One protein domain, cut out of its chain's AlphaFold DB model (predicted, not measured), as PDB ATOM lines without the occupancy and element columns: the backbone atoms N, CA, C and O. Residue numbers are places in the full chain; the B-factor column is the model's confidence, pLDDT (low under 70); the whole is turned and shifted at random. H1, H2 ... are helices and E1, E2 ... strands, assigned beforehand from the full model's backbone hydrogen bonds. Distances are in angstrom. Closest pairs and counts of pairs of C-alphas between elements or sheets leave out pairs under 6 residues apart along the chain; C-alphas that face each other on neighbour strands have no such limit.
ATOM      1  N   HIS A  54     141.577 182.841  81.371       83.75
ATOM      2  CA  HIS A  54     141.254 183.645  82.557       83.75
ATOM      3  C   HIS A  54     139.932 183.200  83.196       83.75
ATOM      4  O   HIS A  54     139.774 183.301  84.406       83.75
ATOM      5  N   LYS A  55     139.016 182.604  82.420       85.25
ATOM      6  CA  LYS A  55     137.790 181.988  82.946       85.25
ATOM      7  C   LYS A  55     138.042 180.748  83.803       85.25
ATOM      8  O   LYS A  55     137.320 180.535  84.767       85.25
ATOM      9  N   GLU A  56     139.035 179.931  83.459       88.19
ATOM     10  CA  GLU A  56     139.426 178.773  84.275       88.19
ATOM     11  C   GLU A  56     140.047 179.249  85.588       88.19
ATOM     12  O   GLU A  56     139.653 178.787  86.652       88.19
ATOM     13  N   ILE A  57     140.937 180.244  85.517       89.25
ATOM     14  CA  ILE A  57     141.560 180.850  86.703       89.25
ATOM     15  C   ILE A  57     140.501 181.509  87.593       89.25
ATOM     16  O   ILE A  57     140.539 181.371  88.811       89.25
ATOM     17  N   LEU A  58     139.526 182.195  86.995       88.75
ATOM     18  CA  LEU A  58     138.416 182.801  87.719       88.75
ATOM     19  C   LEU A  58     137.557 181.745  88.425       88.75
ATOM     20  O   LEU A  58     137.123 181.974  89.554       88.75
ATOM     21  N   GLN A  59     137.317 180.596  87.790       90.56
ATOM     22  CA  GLN A  59     136.603 179.494  88.431       90.56
ATOM     23  C   GLN A  59     137.411 178.926  89.603       90.56
ATOM     24  O   GLN A  59     136.866 178.795  90.692       90.56
ATOM     25  N   GLU A  60     138.713 178.676  89.415       92.25
ATOM     26  CA  GLU A  60     139.612 178.227  90.487       92.25
ATOM     27  C   GLU A  60     139.617 179.210  91.669       92.25
ATOM     28  O   GLU A  60     139.523 178.788  92.819       92.25
ATOM     29  N   LEU A  61     139.685 180.515  91.390       92.31
ATOM     30  CA  LEU A  61     139.589 181.572  92.397       92.31
ATOM     31  C   LEU A  61     138.242 181.535  93.121       92.31
ATOM     32  O   LEU A  61     138.203 181.641  94.339       92.31
ATOM     33  N   THR A  62     137.140 181.383  92.387       89.81
ATOM     34  CA  THR A  62     135.793 181.352  92.973       89.81
ATOM     35  C   THR A  62     135.629 180.154  93.906       89.81
ATOM     36  O   THR A  62     135.149 180.308  95.027       89.81
ATOM     37  N   ASP A  63     136.088 178.977  93.474       91.12
ATOM     38  CA  ASP A  63     136.071 177.756  94.280       91.12
ATOM     39  C   ASP A  63     136.971 177.898  95.517       91.12
ATOM     40  O   ASP A  63     136.650 177.397  96.593       91.12
ATOM     41  N   TRP A  64     138.102 178.593  95.383       93.31
ATOM     42  CA  TRP A  64     139.006 178.870  96.494       93.31
ATOM     43  C   TRP A  64     138.411 179.864  97.502       93.31
ATOM     44  O   TRP A  64     138.467 179.605  98.703       93.31
ATOM     45  N   CYS A  65     137.769 180.943  97.039       86.69
ATOM     46  CA  CYS A  65     137.047 181.874  97.907       86.69
ATOM     47  C   CYS A  65     135.928 181.166  98.686       86.69
ATOM     48  O   CYS A  65     135.775 181.414  99.878       86.69
ATOM     49  N   ALA A  66     135.191 180.249  98.048       87.56
ATOM     50  CA  ALA A  66     134.142 179.479  98.719       87.56
ATOM     51  C   ALA A  66     134.693 178.656  99.897       87.56
ATOM     52  O   ALA A  66     134.106 178.662 100.973       87.56
ATOM     53  N   LYS A  67     135.865 178.027  99.739       88.00
ATOM     54  CA  LYS A  67     136.522 177.274 100.824       88.00
ATOM     55  C   LYS A  67     136.931 178.149 102.007       88.00
ATOM     56  O   LYS A  67     136.899 177.690 103.145       88.00
ATOM     57  N   ILE A  68     137.320 179.396 101.749       86.56
ATOM     58  CA  ILE A  68     137.620 180.369 102.808       86.56
ATOM     59  C   ILE A  68     136.335 180.768 103.536       86.56
ATOM     60  O   ILE A  68     136.298 180.750 104.762       86.56
ATOM     61  N   GLU A  69     135.263 181.067 102.797       83.19
ATOM     62  CA  GLU A  69     133.963 181.422 103.385       83.19
ATOM     63  C   GLU A  69     133.338 180.270 104.192       83.19
ATOM     64  O   GLU A  69     132.668 180.507 105.197       83.19
ATOM     65  N   GLU A  70     133.569 179.024 103.778       85.69
ATOM     66  CA  GLU A  70     133.145 177.813 104.492       85.69
ATOM     67  C   GLU A  70     134.026 177.493 105.714       85.69
ATOM     68  O   GLU A  70     133.667 176.627 106.515       85.69
ATOM     69  N   GLY A  71     135.150 178.198 105.891       81.25
ATOM     70  CA  GLY A  71     136.096 177.984 106.987       81.25
ATOM     71  C   GLY A  71     136.978 176.745 106.816       81.25
ATOM     72  O   GLY A  71     137.563 176.274 107.785       81.25
ATOM     73  N   GLU A  72     137.088 176.190 105.603       87.50
ATOM     74  CA  GLU A  72     138.045 175.111 105.311       87.50
ATOM     75  C   GLU A  72     139.486 175.629 105.244       87.50
ATOM     76  O   GLU A  72     140.431 174.871 105.460       87.50
ATOM     77  N   ILE A  73     139.644 176.907 104.889       86.25
ATOM     78  CA  ILE A  73     140.925 177.594 104.772       86.25
ATOM     79  C   ILE A  73     140.907 178.789 105.721       86.25
ATOM     80  O   ILE A  73     140.202 179.767 105.470       86.25
ATOM     81  N   THR A  74     141.690 178.708 106.794       89.38
ATOM     82  CA  THR A  74     141.758 179.738 107.833       89.38
ATOM     83  C   THR A  74     143.201 180.093 108.174       89.38
ATOM     84  O   THR A  74     144.147 179.342 107.911       89.38
ATOM     85  N   LEU A  75     143.372 181.289 108.724       89.50
ATOM     86  CA  LEU A  75     144.577 181.693 109.438       89.50
ATOM     87  C   LEU A  75     144.488 181.192 110.881       89.50
ATOM     88  O   LEU A  75     143.410 180.845 111.367       89.50
ATOM     89  N   SER A  76     145.603 181.223 111.595       87.25
ATOM     90  CA  SER A  76     145.600 181.068 113.050       87.25
ATOM     91  C   SER A  76     145.964 182.387 113.709       87.25
ATOM     92  O   SER A  76     146.873 183.073 113.242       87.25
ATOM     93  N   CYS A  77     145.280 182.739 114.795       87.56
ATOM     94  CA  CYS A  77     145.640 183.892 115.609       87.56
ATOM     95  C   CYS A  77     145.856 183.523 117.078       87.56
ATOM     96  O   CYS A  77     145.353 182.513 117.578       87.56
ATOM     97  N   SER A  78     146.645 184.338 117.773       82.94
ATOM     98  CA  SER A  78     146.778 184.244 119.222       82.94
ATOM     99  C   SER A  78     146.923 185.628 119.842       82.94
ATOM    100  O   SER A  78     147.733 186.438 119.394       82.94
ATOM    101  N   GLY A  79     146.101 185.907 120.852       77.38
ATOM    102  CA  GLY A  79     146.155 187.151 121.614       77.38
ATOM    103  C   GLY A  79     146.953 187.005 122.909       77.38
ATOM    104  O   GLY A  79     146.744 186.045 123.655       77.38
ATOM    105  N   TYR A  80     147.822 187.965 123.217       76.62
ATOM    106  CA  TYR A  80     148.466 188.070 124.527       76.62
ATOM    107  C   TYR A  80     148.593 189.522 125.000       76.62
ATOM    108  O   TYR A  80     148.559 190.472 124.222       76.62
ATOM    109  N   GLU A  81     148.721 189.695 126.318       74.25
ATOM    110  CA  GLU A  81     149.018 190.995 126.920       74.25
ATOM    111  C   GLU A  81     150.521 191.263 126.817       74.25
ATOM    112  O   GLU A  81     151.325 190.560 127.440       74.25
ATOM    113  N   GLU A  82     150.906 192.283 126.052       70.06
ATOM    114  CA  GLU A  82     152.283 192.761 126.040       70.06
ATOM    115  C   GLU A  82     152.467 193.796 127.157       70.06
ATOM    116  O   GLU A  82     151.707 194.758 127.296       70.06
ATOM    117  N   TYR A  83     153.471 193.570 128.007       58.56
ATOM    118  CA  TYR A  83     153.787 194.466 129.115       58.56
ATOM    119  C   TYR A  83     154.795 195.515 128.648       58.56
ATOM    120  O   TYR A  83     155.963 195.195 128.419       58.56
ATOM    121  N   GLY A  84     154.354 196.773 128.556       61.53
ATOM    122  CA  GLY A  84     155.246 197.912 128.342       61.53
ATOM    123  C   GLY A  84     156.151 198.204 129.552       61.53
ATOM    124  O   GLY A  84     156.112 197.524 130.580       61.53
ATOM    125  N   GLU A  85     156.956 199.273 129.481       58.03
ATOM    126  CA  GLU A  85     157.848 199.682 130.589       58.03
ATOM    127  C   GLU A  85     157.092 200.099 131.873       58.03
ATOM    128  O   GLU A  85     157.679 200.175 132.957       58.03
ATOM    129  N   SER A  86     155.783 200.355 131.775       53.75
ATOM    130  CA  SER A  86     154.905 200.761 132.873       53.75
ATOM    131  C   SER A  86     153.806 199.725 133.108       53.75
ATOM    132  O   SER A  86     153.103 199.339 132.183       53.75
ATOM    133  N   TRP A  87     153.561 199.353 134.371       50.66
ATOM    134  CA  TRP A  87     152.499 198.419 134.805       50.66
ATOM    135  C   TRP A  87     151.060 198.820 134.401       50.66
ATOM    136  O   TRP A  87     150.115 198.062 134.638       50.66
ATOM    137  N   TRP A  88     150.896 200.020 133.840       49.28
ATOM    138  CA  TRP A  88     149.633 200.597 133.386       49.28
ATOM    139  C   TRP A  88     149.494 200.659 131.859       49.28
ATOM    140  O   TRP A  88     148.382 200.899 131.397       49.28
ATOM    141  N   ASP A  89     150.567 200.412 131.099       52.81
ATOM    142  CA  ASP A  89     150.526 200.302 129.637       52.81
ATOM    143  C   ASP A  89     150.288 198.833 129.281       52.81
ATOM    144  O   ASP A  89     151.215 198.024 129.223       52.81
ATOM    145  N   ARG A  90     149.005 198.478 129.168       53.91
ATOM    146  CA  ARG A  90     148.554 197.153 128.740       53.91
ATOM    147  C   ARG A  90     148.038 197.268 127.319       53.91
ATOM    148  O   ARG A  90     146.907 197.718 127.130       53.91
ATOM    149  N   ASP A  91     148.845 196.830 126.369       63.97
ATOM    150  CA  ASP A  91     148.423 196.698 124.983       63.97
ATOM    151  C   ASP A  91     148.147 195.218 124.698       63.97
ATOM    152  O   ASP A  91     148.943 194.330 125.012       63.97
ATOM    153  N   TRP A  92     146.951 194.937 124.177       67.38
ATOM    154  CA  TRP A  92     146.586 193.602 123.720       67.38
ATOM    155  C   TRP A  92     147.129 193.422 122.308       67.38
ATOM    156  O   TRP A  92     146.738 194.163 121.403       67.38
ATOM    157  N   VAL A  93     148.018 192.452 122.127       74.94
ATOM    158  CA  VAL A  93     148.642 192.148 120.840       74.94
ATOM    159  C   VAL A  93     148.032 190.864 120.305       74.94
ATOM    160  O   VAL A  93     147.966 189.861 121.014       74.94
ATOM    161  N   THR A  94     147.574 190.905 119.056       80.56
ATOM    162  CA  THR A  94     147.113 189.723 118.329       80.56
ATOM    163  C   THR A  94     148.132 189.402 117.252       80.56
ATOM    164  O   THR A  94     148.357 190.213 116.359       80.56
ATOM    165  N   GLU A  95     148.735 188.222 117.331       85.50
ATOM    166  CA  GLU A  95     149.624 187.708 116.293       85.50
ATOM    167  C   GLU A  95     148.858 186.791 115.347       85.50
ATOM    168  O   GLU A  95     148.003 186.015 115.785       85.50
ATOM    169  N   TYR A  96     149.191 186.864 114.060       89.75
ATOM    170  CA  TYR A  96     148.595 186.054 113.004       89.75
ATOM    171  C   TYR A  96     149.651 185.186 112.326       89.75
ATOM    172  O   TYR A  96     150.744 185.647 111.998       89.75
ATOM    173  N   GLU A  97     149.290 183.941 112.052       87.31
ATOM    174  CA  GLU A  97     150.096 182.998 111.288       87.31
ATOM    175  C   GLU A  97     149.292 182.465 110.096       87.31
ATOM    176  O   GLU A  97     148.076 182.272 110.175       87.31
ATOM    177  N   ASP A  98     149.992 182.203 108.989       89.81
ATOM    178  CA  ASP A  98     149.424 181.655 107.754       89.81
ATOM    179  C   ASP A  98     149.882 180.204 107.516       89.81
ATOM    180  O   ASP A  98     150.761 179.942 106.686       89.81
ATOM    181  N   PRO A  99     149.313 179.225 108.243       85.94
ATOM    182  CA  PRO A  99     149.696 177.823 108.107       85.94
ATOM    183  C   PRO A  99     149.266 177.210 106.768       85.94
ATOM    184  O   PRO A  99     149.828 176.196 106.349       85.94
ATOM    185  N   MET A 100     148.272 177.799 106.094       86.88
ATOM    186  CA  MET A 100     147.676 177.261 104.864       86.88
ATOM    187  C   MET A 100     148.179 177.949 103.584       86.88
ATOM    188  O   MET A 100     147.773 177.561 102.488       86.88
ATOM    189  N   GLY A 101     149.092 178.920 103.695       88.19
ATOM    190  CA  GLY A 101     149.716 179.603 102.557       88.19
ATOM    191  C   GLY A 101     148.772 180.545 101.801       88.19
ATOM    192  O   GLY A 101     148.925 180.744 100.592       88.19
ATOM    193  N   ILE A 102     147.789 181.108 102.499       90.38
ATOM    194  CA  ILE A 102     146.771 182.024 101.984       90.38
ATOM    195  C   ILE A 102     147.411 183.273 101.379       90.38
ATOM    196  O   ILE A 102     147.028 183.680 100.283       90.38
ATOM    197  N   GLY A 103     148.418 183.858 102.031       87.31
ATOM    198  CA  GLY A 103     149.105 185.053 101.544       87.31
ATOM    199  C   GLY A 103     149.783 184.824 100.192       87.31
ATOM    200  O   GLY A 103     149.624 185.613  99.258       87.31
ATOM    201  N   ALA A 104     150.483 183.698 100.037       86.69
ATOM    202  CA  ALA A 104     151.107 183.332  98.766       86.69
ATOM    203  C   ALA A 104     150.061 183.115  97.659       86.69
ATOM    204  O   ALA A 104     150.242 183.587  96.536       86.69
ATOM    205  N   GLN A 105     148.948 182.453  97.983       90.00
ATOM    206  CA  GLN A 105     147.883 182.180  97.024       90.00
ATOM    207  C   GLN A 105     147.129 183.453  96.605       90.00
ATOM    208  O   GLN A 105     146.870 183.644  95.416       90.00
ATOM    209  N   LEU A 106     146.843 184.359  97.548       89.31
ATOM    210  CA  LEU A 106     146.302 185.691  97.255       89.31
ATOM    211  C   LEU A 106     147.189 186.421  96.258       89.31
ATOM    212  O   LEU A 106     146.699 186.928  95.251       89.31
ATOM    213  N   LYS A 107     148.500 186.450  96.521       87.88
ATOM    214  CA  LYS A 107     149.457 187.112  95.640       87.88
ATOM    215  C   LYS A 107     149.388 186.559  94.217       87.88
ATOM    216  O   LYS A 107     149.269 187.351  93.286       87.88
ATOM    217  N   CYS A 108     149.375 185.236  94.059       87.69
ATOM    218  CA  CYS A 108     149.212 184.602  92.751       87.69
ATOM    219  C   CYS A 108     147.927 185.064  92.048       87.69
ATOM    220  O   CYS A 108     147.976 185.454  90.887       87.69
ATOM    221  N   TYR A 109     146.777 185.080  92.728       91.06
ATOM    222  CA  TYR A 109     145.523 185.506  92.096       91.06
ATOM    223  C   TYR A 109     145.485 186.995  91.743       91.06
ATOM    224  O   TYR A 109     144.899 187.357  90.725       91.06
ATOM    225  N   TYR A 110     146.122 187.856  92.538       87.38
ATOM    226  CA  TYR A 110     146.290 189.267  92.187       87.38
ATOM    227  C   TYR A 110     147.171 189.443  90.943       87.38
ATOM    228  O   TYR A 110     146.830 190.241  90.071       87.38
ATOM    229  N   GLU A 111     148.257 188.676  90.822       85.94
ATOM    230  CA  GLU A 111     149.114 188.667  89.628       85.94
ATOM    231  C   GLU A 111     148.361 188.143  88.393       85.94
ATOM    232  O   GLU A 111     148.467 188.721  87.313       85.94
ATOM    233  N   GLU A 112     147.532 187.105  88.537       88.12
ATOM    234  CA  GLU A 112     146.692 186.598  87.441       88.12
ATOM    235  C   GLU A 112     145.592 187.597  87.037       88.12
ATOM    236  O   GLU A 112     145.286 187.747  85.852       88.12
ATOM    237  N   ALA A 113     145.021 188.333  87.997       85.56
ATOM    238  CA  ALA A 113     144.083 189.417  87.714       85.56
ATOM    239  C   ALA A 113     144.766 190.568  86.959       85.56
ATOM    240  O   ALA A 113     144.180 191.142  86.040       85.56
ATOM    241  N   GLU A 114     146.014 190.894  87.304       81.19
ATOM    242  CA  GLU A 114     146.841 191.857  86.573       81.19
ATOM    243  C   GLU A 114     147.158 191.361  85.155       81.19
ATOM    244  O   GLU A 114     147.015 192.109  84.186       81.19
ATOM    245  N   GLN A 115     147.483 190.079  85.006       79.38
ATOM    246  CA  GLN A 115     147.720 189.464  83.705       79.38
ATOM    247  C   GLN A 115     146.471 189.510  82.812       79.38
ATOM    248  O   GLN A 115     146.566 189.921  81.657       79.38
ATOM    249  N   ALA A 116     145.283 189.219  83.354       82.31
ATOM    250  CA  ALA A 116     144.015 189.350  82.628       82.31
ATOM    251  C   ALA A 116     143.760 190.786  82.136       82.31
ATOM    252  O   ALA A 116     143.200 190.999  81.055       82.31
ATOM    253  N   VAL A 117     144.213 191.789  82.893       73.75
ATOM    254  CA  VAL A 117     144.185 193.186  82.452       73.75
ATOM    255  C   VAL A 117     145.127 193.421  81.268       73.75
ATOM    256  O   VAL A 117     144.714 194.058  80.292       73.75
ATOM    257  N   TYR A 118     146.362 192.913  81.325       70.19
ATOM    258  CA  TYR A 118     147.323 193.022  80.219       70.19
ATOM    259  C   TYR A 118     146.826 192.328  78.948       70.19
ATOM    260  O   TYR A 118     146.949 192.881  77.853       70.19
ATOM    261  N   ASP A 119     146.152 191.193  79.108       70.88
ATOM    262  CA  ASP A 119     145.551 190.417  78.023       70.88
ATOM    263  C   ASP A 119     144.219 191.010  77.517       70.88
ATOM    264  O   ASP A 119     143.613 190.508  76.567       70.88
ATOM    265  N   ARG A 120     143.789 192.146  78.089       66.44
ATOM    266  CA  ARG A 120     142.568 192.902  77.750       66.44
ATOM    267  C   ARG A 120     141.260 192.146  78.034       66.44
ATOM    268  O   ARG A 120     140.204 192.575  77.557       66.44
ATOM    269  N   ASP A 121     141.296 191.085  78.839       71.38
ATOM    270  CA  ASP A 121     140.108 190.400  79.362       71.38
ATOM    271  C   ASP A 121     139.607 191.093  80.637       71.38
ATOM    272  O   ASP A 121     139.755 190.630  81.770       71.38
ATOM    273  N   TYR A 122     138.998 192.259  80.432       71.12
ATOM    274  CA  TYR A 122     138.519 193.106  81.525       71.12
ATOM    275  C   TYR A 122     137.360 192.491  82.315       71.12
ATOM    276  O   TYR A 122     137.145 192.876  83.463       71.12
ATOM    277  N   GLU A 123     136.601 191.575  81.711       75.06
ATOM    278  CA  GLU A 123     135.494 190.902  82.389       75.06
ATOM    279  C   GLU A 123     136.038 189.948  83.452       75.06
ATOM    280  O   GLU A 123     135.660 190.061  84.621       75.06
ATOM    281  N   SER A 124     136.967 189.067  83.068       81.44
ATOM    282  CA  SER A 124     137.602 188.143  84.007       81.44
ATOM    283  C   SER A 124     138.411 188.901  85.061       81.44
ATOM    284  O   SER A 124     138.248 188.642  86.251       81.44
ATOM    285  N   ALA A 125     139.201 189.903  84.655       80.62
ATOM    286  CA  ALA A 125     139.978 190.725  85.582       80.62
ATOM    287  C   ALA A 125     139.100 191.430  86.629       80.62
ATOM    288  O   ALA A 125     139.393 191.387  87.823       80.62
ATOM    289  N   GLY A 126     138.003 192.064  86.198       72.25
ATOM    290  CA  GLY A 126     137.086 192.759  87.100       72.25
ATOM    291  C   GLY A 126     136.446 191.819  88.120       72.25
ATOM    292  O   GLY A 126     136.345 192.171  89.295       72.25
ATOM    293  N   GLN A 127     136.063 190.611  87.693       79.19
ATOM    294  CA  GLN A 127     135.519 189.589  88.589       79.19
ATOM    295  C   GLN A 127     136.575 189.054  89.562       79.19
ATOM    296  O   GLN A 127     136.273 188.895  90.740       79.19
ATOM    297  N   MET A 128     137.819 188.850  89.114       85.88
ATOM    298  CA  MET A 128     138.912 188.431  89.998       85.88
ATOM    299  C   MET A 128     139.195 189.478  91.079       85.88
ATOM    300  O   MET A 128     139.176 189.153  92.264       85.88
ATOM    301  N   TYR A 129     139.385 190.744  90.693       81.31
ATOM    302  CA  TYR A 129     139.615 191.829  91.652       81.31
ATOM    303  C   TYR A 129     138.443 192.019  92.614       81.31
ATOM    304  O   TYR A 129     138.662 192.300  93.792       81.31
ATOM    305  N   TRP A 130     137.209 191.855  92.132       78.88
ATOM    306  CA  TRP A 130     136.024 191.880  92.980       78.88
ATOM    307  C   TRP A 130     136.065 190.769  94.027       78.88
ATOM    308  O   TRP A 130     136.001 191.069  95.217       78.88
ATOM    309  N   SER A 131     136.215 189.514  93.595       81.06
ATOM    310  CA  SER A 131     136.237 188.352  94.485       81.06
ATOM    311  C   SER A 131     137.351 188.455  95.522       81.06
ATOM    312  O   SER A 131     137.104 188.196  96.691       81.06
ATOM    313  N   LEU A 132     138.543 188.905  95.120       85.12
ATOM    314  CA  LEU A 132     139.675 189.108  96.027       85.12
ATOM    315  C   LEU A 132     139.452 190.272  97.003       85.12
ATOM    316  O   LEU A 132     139.812 190.172  98.169       85.12
ATOM    317  N   GLY A 133     138.852 191.375  96.548       77.69
ATOM    318  CA  GLY A 133     138.656 192.571  97.370       77.69
ATOM    319  C   GLY A 133     137.530 192.455  98.401       77.69
ATOM    320  O   GLY A 133     137.562 193.139  99.423       77.69
ATOM    321  N   VAL A 134     136.519 191.617  98.147       78.62
ATOM    322  CA  VAL A 134     135.419 191.381  99.104       78.62
ATOM    323  C   VAL A 134     135.679 190.228 100.063       78.62
ATOM    324  O   VAL A 134     134.922 190.086 101.025       78.62
ATOM    325  N   LEU A 135     136.709 189.427  99.798       82.56
ATOM    326  CA  LEU A 135     137.067 188.269 100.600       82.56
ATOM    327  C   LEU A 135     137.481 188.699 102.012       82.56
ATOM    328  O   LEU A 135     138.328 189.574 102.184       82.56
ATOM    329  N   ASN A 136     136.884 188.047 103.006       85.56
ATOM    330  CA  ASN A 136     137.332 188.086 104.391       85.56
ATOM    331  C   ASN A 136     137.903 186.710 104.721       85.56
ATOM    332  O   ASN A 136     137.279 185.695 104.415       85.56
ATOM    333  N   ILE A 137     139.068 186.688 105.348       88.94
ATOM    334  CA  ILE A 137     139.748 185.474 105.767       88.94
ATOM    335  C   ILE A 137     139.558 185.332 107.269       88.94
ATOM    336  O   ILE A 137     139.882 186.242 108.032       88.94
ATOM    337  N   THR A 138     139.021 184.194 107.684       90.06
ATOM    338  CA  THR A 138     138.846 183.877 109.101       90.06
ATOM    339  C   THR A 138     140.183 183.464 109.701       90.06
ATOM    340  O   THR A 138     140.902 182.654 109.115       90.06
ATOM    341  N   ALA A 139     140.505 184.006 110.870       88.75
ATOM    342  CA  ALA A 139     141.605 183.575 111.713       88.75
ATOM    343  C   ALA A 139     141.051 182.938 112.990       88.75
ATOM    344  O   ALA A 139     140.382 183.608 113.779       88.75
ATOM    345  N   ASP A 140     141.331 181.652 113.176       88.31
ATOM    346  CA  ASP A 140     140.899 180.900 114.348       88.31
ATOM    347  C   ASP A 140     141.861 181.132 115.515       88.31
ATOM    348  O   ASP A 140     143.076 180.955 115.382       88.31
ATOM    349  N   ASP A 141     141.316 181.498 116.677       87.25
ATOM    350  CA  ASP A 141     142.124 181.683 117.878       87.25
ATOM    351  C   ASP A 141     142.556 180.329 118.459       87.25
ATOM    352  O   ASP A 141     141.735 179.466 118.788       87.25
ATOM    353  N   VAL A 142     143.867 180.155 118.629       82.94
ATOM    354  CA  VAL A 142     144.477 178.895 119.087       82.94
ATOM    355  C   VAL A 142     144.045 178.521 120.515       82.94
ATOM    356  O   VAL A 142     144.084 177.347 120.894       82.94
ATOM    357  N   TYR A 143     143.587 179.491 121.311       80.69
ATOM    358  CA  TYR A 143     143.109 179.296 122.679       80.69
ATOM    359  C   TYR A 143     141.575 179.234 122.791       80.69
ATOM    360  O   TYR A 143     141.046 179.142 123.904       80.69
ATOM    361  N   GLY A 144     140.856 179.201 121.664       74.19
ATOM    362  CA  GLY A 144     139.397 179.100 121.619       74.19
ATOM    363  C   GLY A 144     138.665 180.421 121.871       74.19
ATOM    364  O   GLY A 144     137.514 180.403 122.316       74.19
ATOM    365  N   GLY A 145     139.333 181.552 121.634       75.50
ATOM    366  CA  GLY A 145     138.739 182.886 121.572       75.50
ATOM    367  C   GLY A 145     137.805 183.093 120.372       75.50
ATOM    368  O   GLY A 145     137.549 182.183 119.582       75.50
ATOM    369  N   GLU A 146     137.253 184.304 120.250       78.62
ATOM    370  CA  GLU A 146     136.425 184.665 119.093       78.62
ATOM    371  C   GLU A 146     137.297 184.754 117.825       78.62
ATOM    372  O   GLU A 146     138.318 185.446 117.857       78.62
ATOM    373  N   PRO A 147     136.914 184.091 116.716       81.12
ATOM    374  CA  PRO A 147     137.652 184.181 115.461       81.12
ATOM    375  C   PRO A 147     137.693 185.617 114.934       81.12
ATOM    376  O   PRO A 147     136.691 186.337 114.990       81.12
ATOM    377  N   ALA A 148     138.834 186.019 114.384       84.50
ATOM    378  CA  ALA A 148     138.984 187.315 113.729       84.50
ATOM    379  C   ALA A 148     138.686 187.200 112.226       84.50
ATOM    380  O   ALA A 148     138.960 186.178 111.608       84.50
ATOM    381  N   GLU A 149     138.147 188.257 111.618       86.62
ATOM    382  CA  GLU A 149     138.006 188.364 110.159       86.62
ATOM    383  C   GLU A 149     139.003 189.403 109.638       86.62
ATOM    384  O   GLU A 149     138.954 190.561 110.054       86.62
ATOM    385  N   LEU A 150     139.875 189.006 108.709       84.06
ATOM    386  CA  LEU A 150     140.864 189.877 108.076       84.06
ATOM    387  C   LEU A 150     140.507 190.087 106.607       84.06
ATOM    388  O   LEU A 150     140.320 189.131 105.855       84.06
ATOM    389  N   GLY A 151     140.423 191.341 106.179       86.12
ATOM    390  CA  GLY A 151     140.396 191.705 104.772       86.12
ATOM    391  C   GLY A 151     141.809 191.860 104.209       86.12
ATOM    392  O   GLY A 151     142.822 191.667 104.884       86.12
ATOM    393  N   ILE A 152     141.892 192.232 102.932       84.25
ATOM    394  CA  ILE A 152     143.183 192.356 102.247       84.25
ATOM    395  C   ILE A 152     144.073 193.475 102.812       84.25
ATOM    396  O   ILE A 152     145.295 193.370 102.759       84.25
ATOM    397  N   GLU A 153     143.484 194.542 103.353       79.50
ATOM    398  CA  GLU A 153     144.243 195.636 103.968       79.50
ATOM    399  C   GLU A 153     144.906 195.172 105.264       79.50
ATOM    400  O   GLU A 153     146.099 195.416 105.447       79.50
ATOM    401  N   GLU A 154     144.167 194.435 106.102       84.75
ATOM    402  CA  GLU A 154     144.704 193.827 107.318       84.75
ATOM    403  C   GLU A 154     145.787 192.785 106.984       84.75
ATOM    404  O   GLU A 154     146.867 192.797 107.566       84.75
ATOM    405  N   MET A 155     145.574 191.945 105.964       85.88
ATOM    406  CA  MET A 155     146.585 190.981 105.497       85.88
ATOM    407  C   MET A 155     147.908 191.650 105.093       85.88
ATOM    408  O   MET A 155     148.986 191.086 105.295       85.88
ATOM    409  N   VAL A 156     147.844 192.843 104.495       84.06
ATOM    410  CA  VAL A 156     149.036 193.616 104.124       84.06
ATOM    411  C   VAL A 156     149.663 194.285 105.349       84.06
ATOM    412  O   VAL A 156     150.889 194.283 105.460       84.06
ATOM    413  N   SER A 157     148.871 194.845 106.273       83.50
ATOM    414  CA  SER A 157     149.406 195.499 107.478       83.50
ATOM    415  C   SER A 157     150.100 194.518 108.419       83.50
ATOM    416  O   SER A 157     151.148 194.848 108.968       83.50
ATOM    417  N   GLU A 158     149.565 193.302 108.528       86.62
ATOM    418  CA  GLU A 158     150.138 192.207 109.320       86.62
ATOM    419  C   GLU A 158     151.300 191.489 108.600       86.62
ATOM    420  O   GLU A 158     151.827 190.494 109.086       86.62
ATOM    421  N   ASN A 159     151.736 191.983 107.431       85.62
ATOM    422  CA  ASN A 159     152.791 191.390 106.595       85.62
ATOM    423  C   ASN A 159     152.542 189.925 106.176       85.62
ATOM    424  O   ASN A 159     153.480 189.227 105.786       85.62
ATOM    425  N   LEU A 160     151.287 189.466 106.186       86.12
ATOM    426  CA  LEU A 160     150.897 188.131 105.715       86.12
ATOM    427  C   LEU A 160     150.941 188.042 104.185       86.12
ATOM    428  O   LEU A 160     151.149 186.970 103.617       86.12
ATOM    429  N   VAL A 161     150.781 189.175 103.496       87.62
ATOM    430  CA  VAL A 161     150.943 189.260 102.045       87.62
ATOM    431  C   VAL A 161     151.633 190.555 101.618       87.62
ATOM    432  O   VAL A 161     151.343 191.643 102.106       87.62
ATOM    433  N   SER A 162     152.534 190.450 100.640       84.38
ATOM    434  CA  SER A 162     153.202 191.602 100.028       84.38
ATOM    435  C   SER A 162     152.538 191.962  98.696       84.38
ATOM    436  O   SER A 162     152.889 191.390  97.661       84.38
ATOM    437  N   LEU A 163     151.628 192.943  98.706       78.94
ATOM    438  CA  LEU A 163     150.935 193.464  97.517       78.94
ATOM    439  C   LEU A 163     151.138 194.972  97.341       78.94
ATOM    440  O   LEU A 163     151.080 195.743  98.298       78.94
ATOM    441  N   ASN A 164     151.293 195.419  96.093       71.62
ATOM    442  CA  ASN A 164     151.306 196.843  95.765       71.62
ATOM    443  C   ASN A 164     149.894 197.341  95.420       71.62
ATOM    444  O   ASN A 164     149.539 197.519  94.253       71.62
TER     445      ASN A 164
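This is residues 54 to 164 of the 250 residues of an uncharacterized protein of Lachnoclostridium sp. An298 (UniProt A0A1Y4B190). A bundle of three helices, H1, H2 and H3, makes one end of this elongated domain, and a curled, strongly twisted sheet of four strands continues from it, with the long hairpin of E1 and E2 reaching away from the helices and making much of the length. The short helix H4 lies near the middle, where bundle and sheet meet. The printed part has 111 residues, with four named helices and four named strands in the order H1 E1 E2 H2 H3 E3 E4 H4; the class is mixed, helices and strands. The sheet runs E2 E1 E3 E4 and is mixed. The whole is loose, with a radius of gyration of the C-alphas of 16.7 A and spans of 58 by 27 by 19 A.

H1, residues 54 to 69, begins with C-alpha 54 at (141.254, 183.645, 82.557) and is 22.2 A long. E1, residues 75 to 83, is 25.2 A long and ends with C-alpha 83 at (153.787, 194.466, 129.115). E2, residues 90 to 97, spans 22.5 A. H2, residues 102 to 118, spans 24.4 A, and H3, residues 122 to 134, spans 17.9 A. E3 is residues 137 to 141, E4 residues 148 to 150. H4, residues 152 to 157, ends with C-alpha 157 at (149.406, 195.499, 107.478).

H1, H2 and H3 form an up-and-down bundle, each helix running against the one before it. H1 touches H2 with residues 54 to 61 alone, at a shallow tilt of 29 degrees; the closest C-alphas are those of His 54 and Ala 116, 6.3 A apart. H2 and H3, a helical hairpin, touch at 26 degrees, closest at the C-alphas of Ala 113 and Ala 125, 4.8 A. H1 touches H3 the same way at 13 degrees, closest at the C-alphas of His 54 and Ser 124, 6.0 A. H1 only grazes the sheet, with residues 65 to 69. The hairpin E1 and E2 is antiparallel, with N 78 and O 95 2.9 A apart. E1 and E3 are parallel, with N 77 and O 140 2.9 A apart. The hairpin E3 and E4 is antiparallel, with N 137 and O 150 2.8 A apart. H4 only grazes the sheet, and is only just on it, with 5 pairs of C-alphas within 10 A. In H1, H2, H3 and H4 every O i to N i+4 pair is within hydrogen-bond range.

The C-alphas farthest apart, those of Trp 87 and Arg 120, are 58.2 A apart. The printed part has no cut, and no link is long. The mean pLDDT of the printed part is 81.3; residues 83 to 92 and residue 120 are under 70.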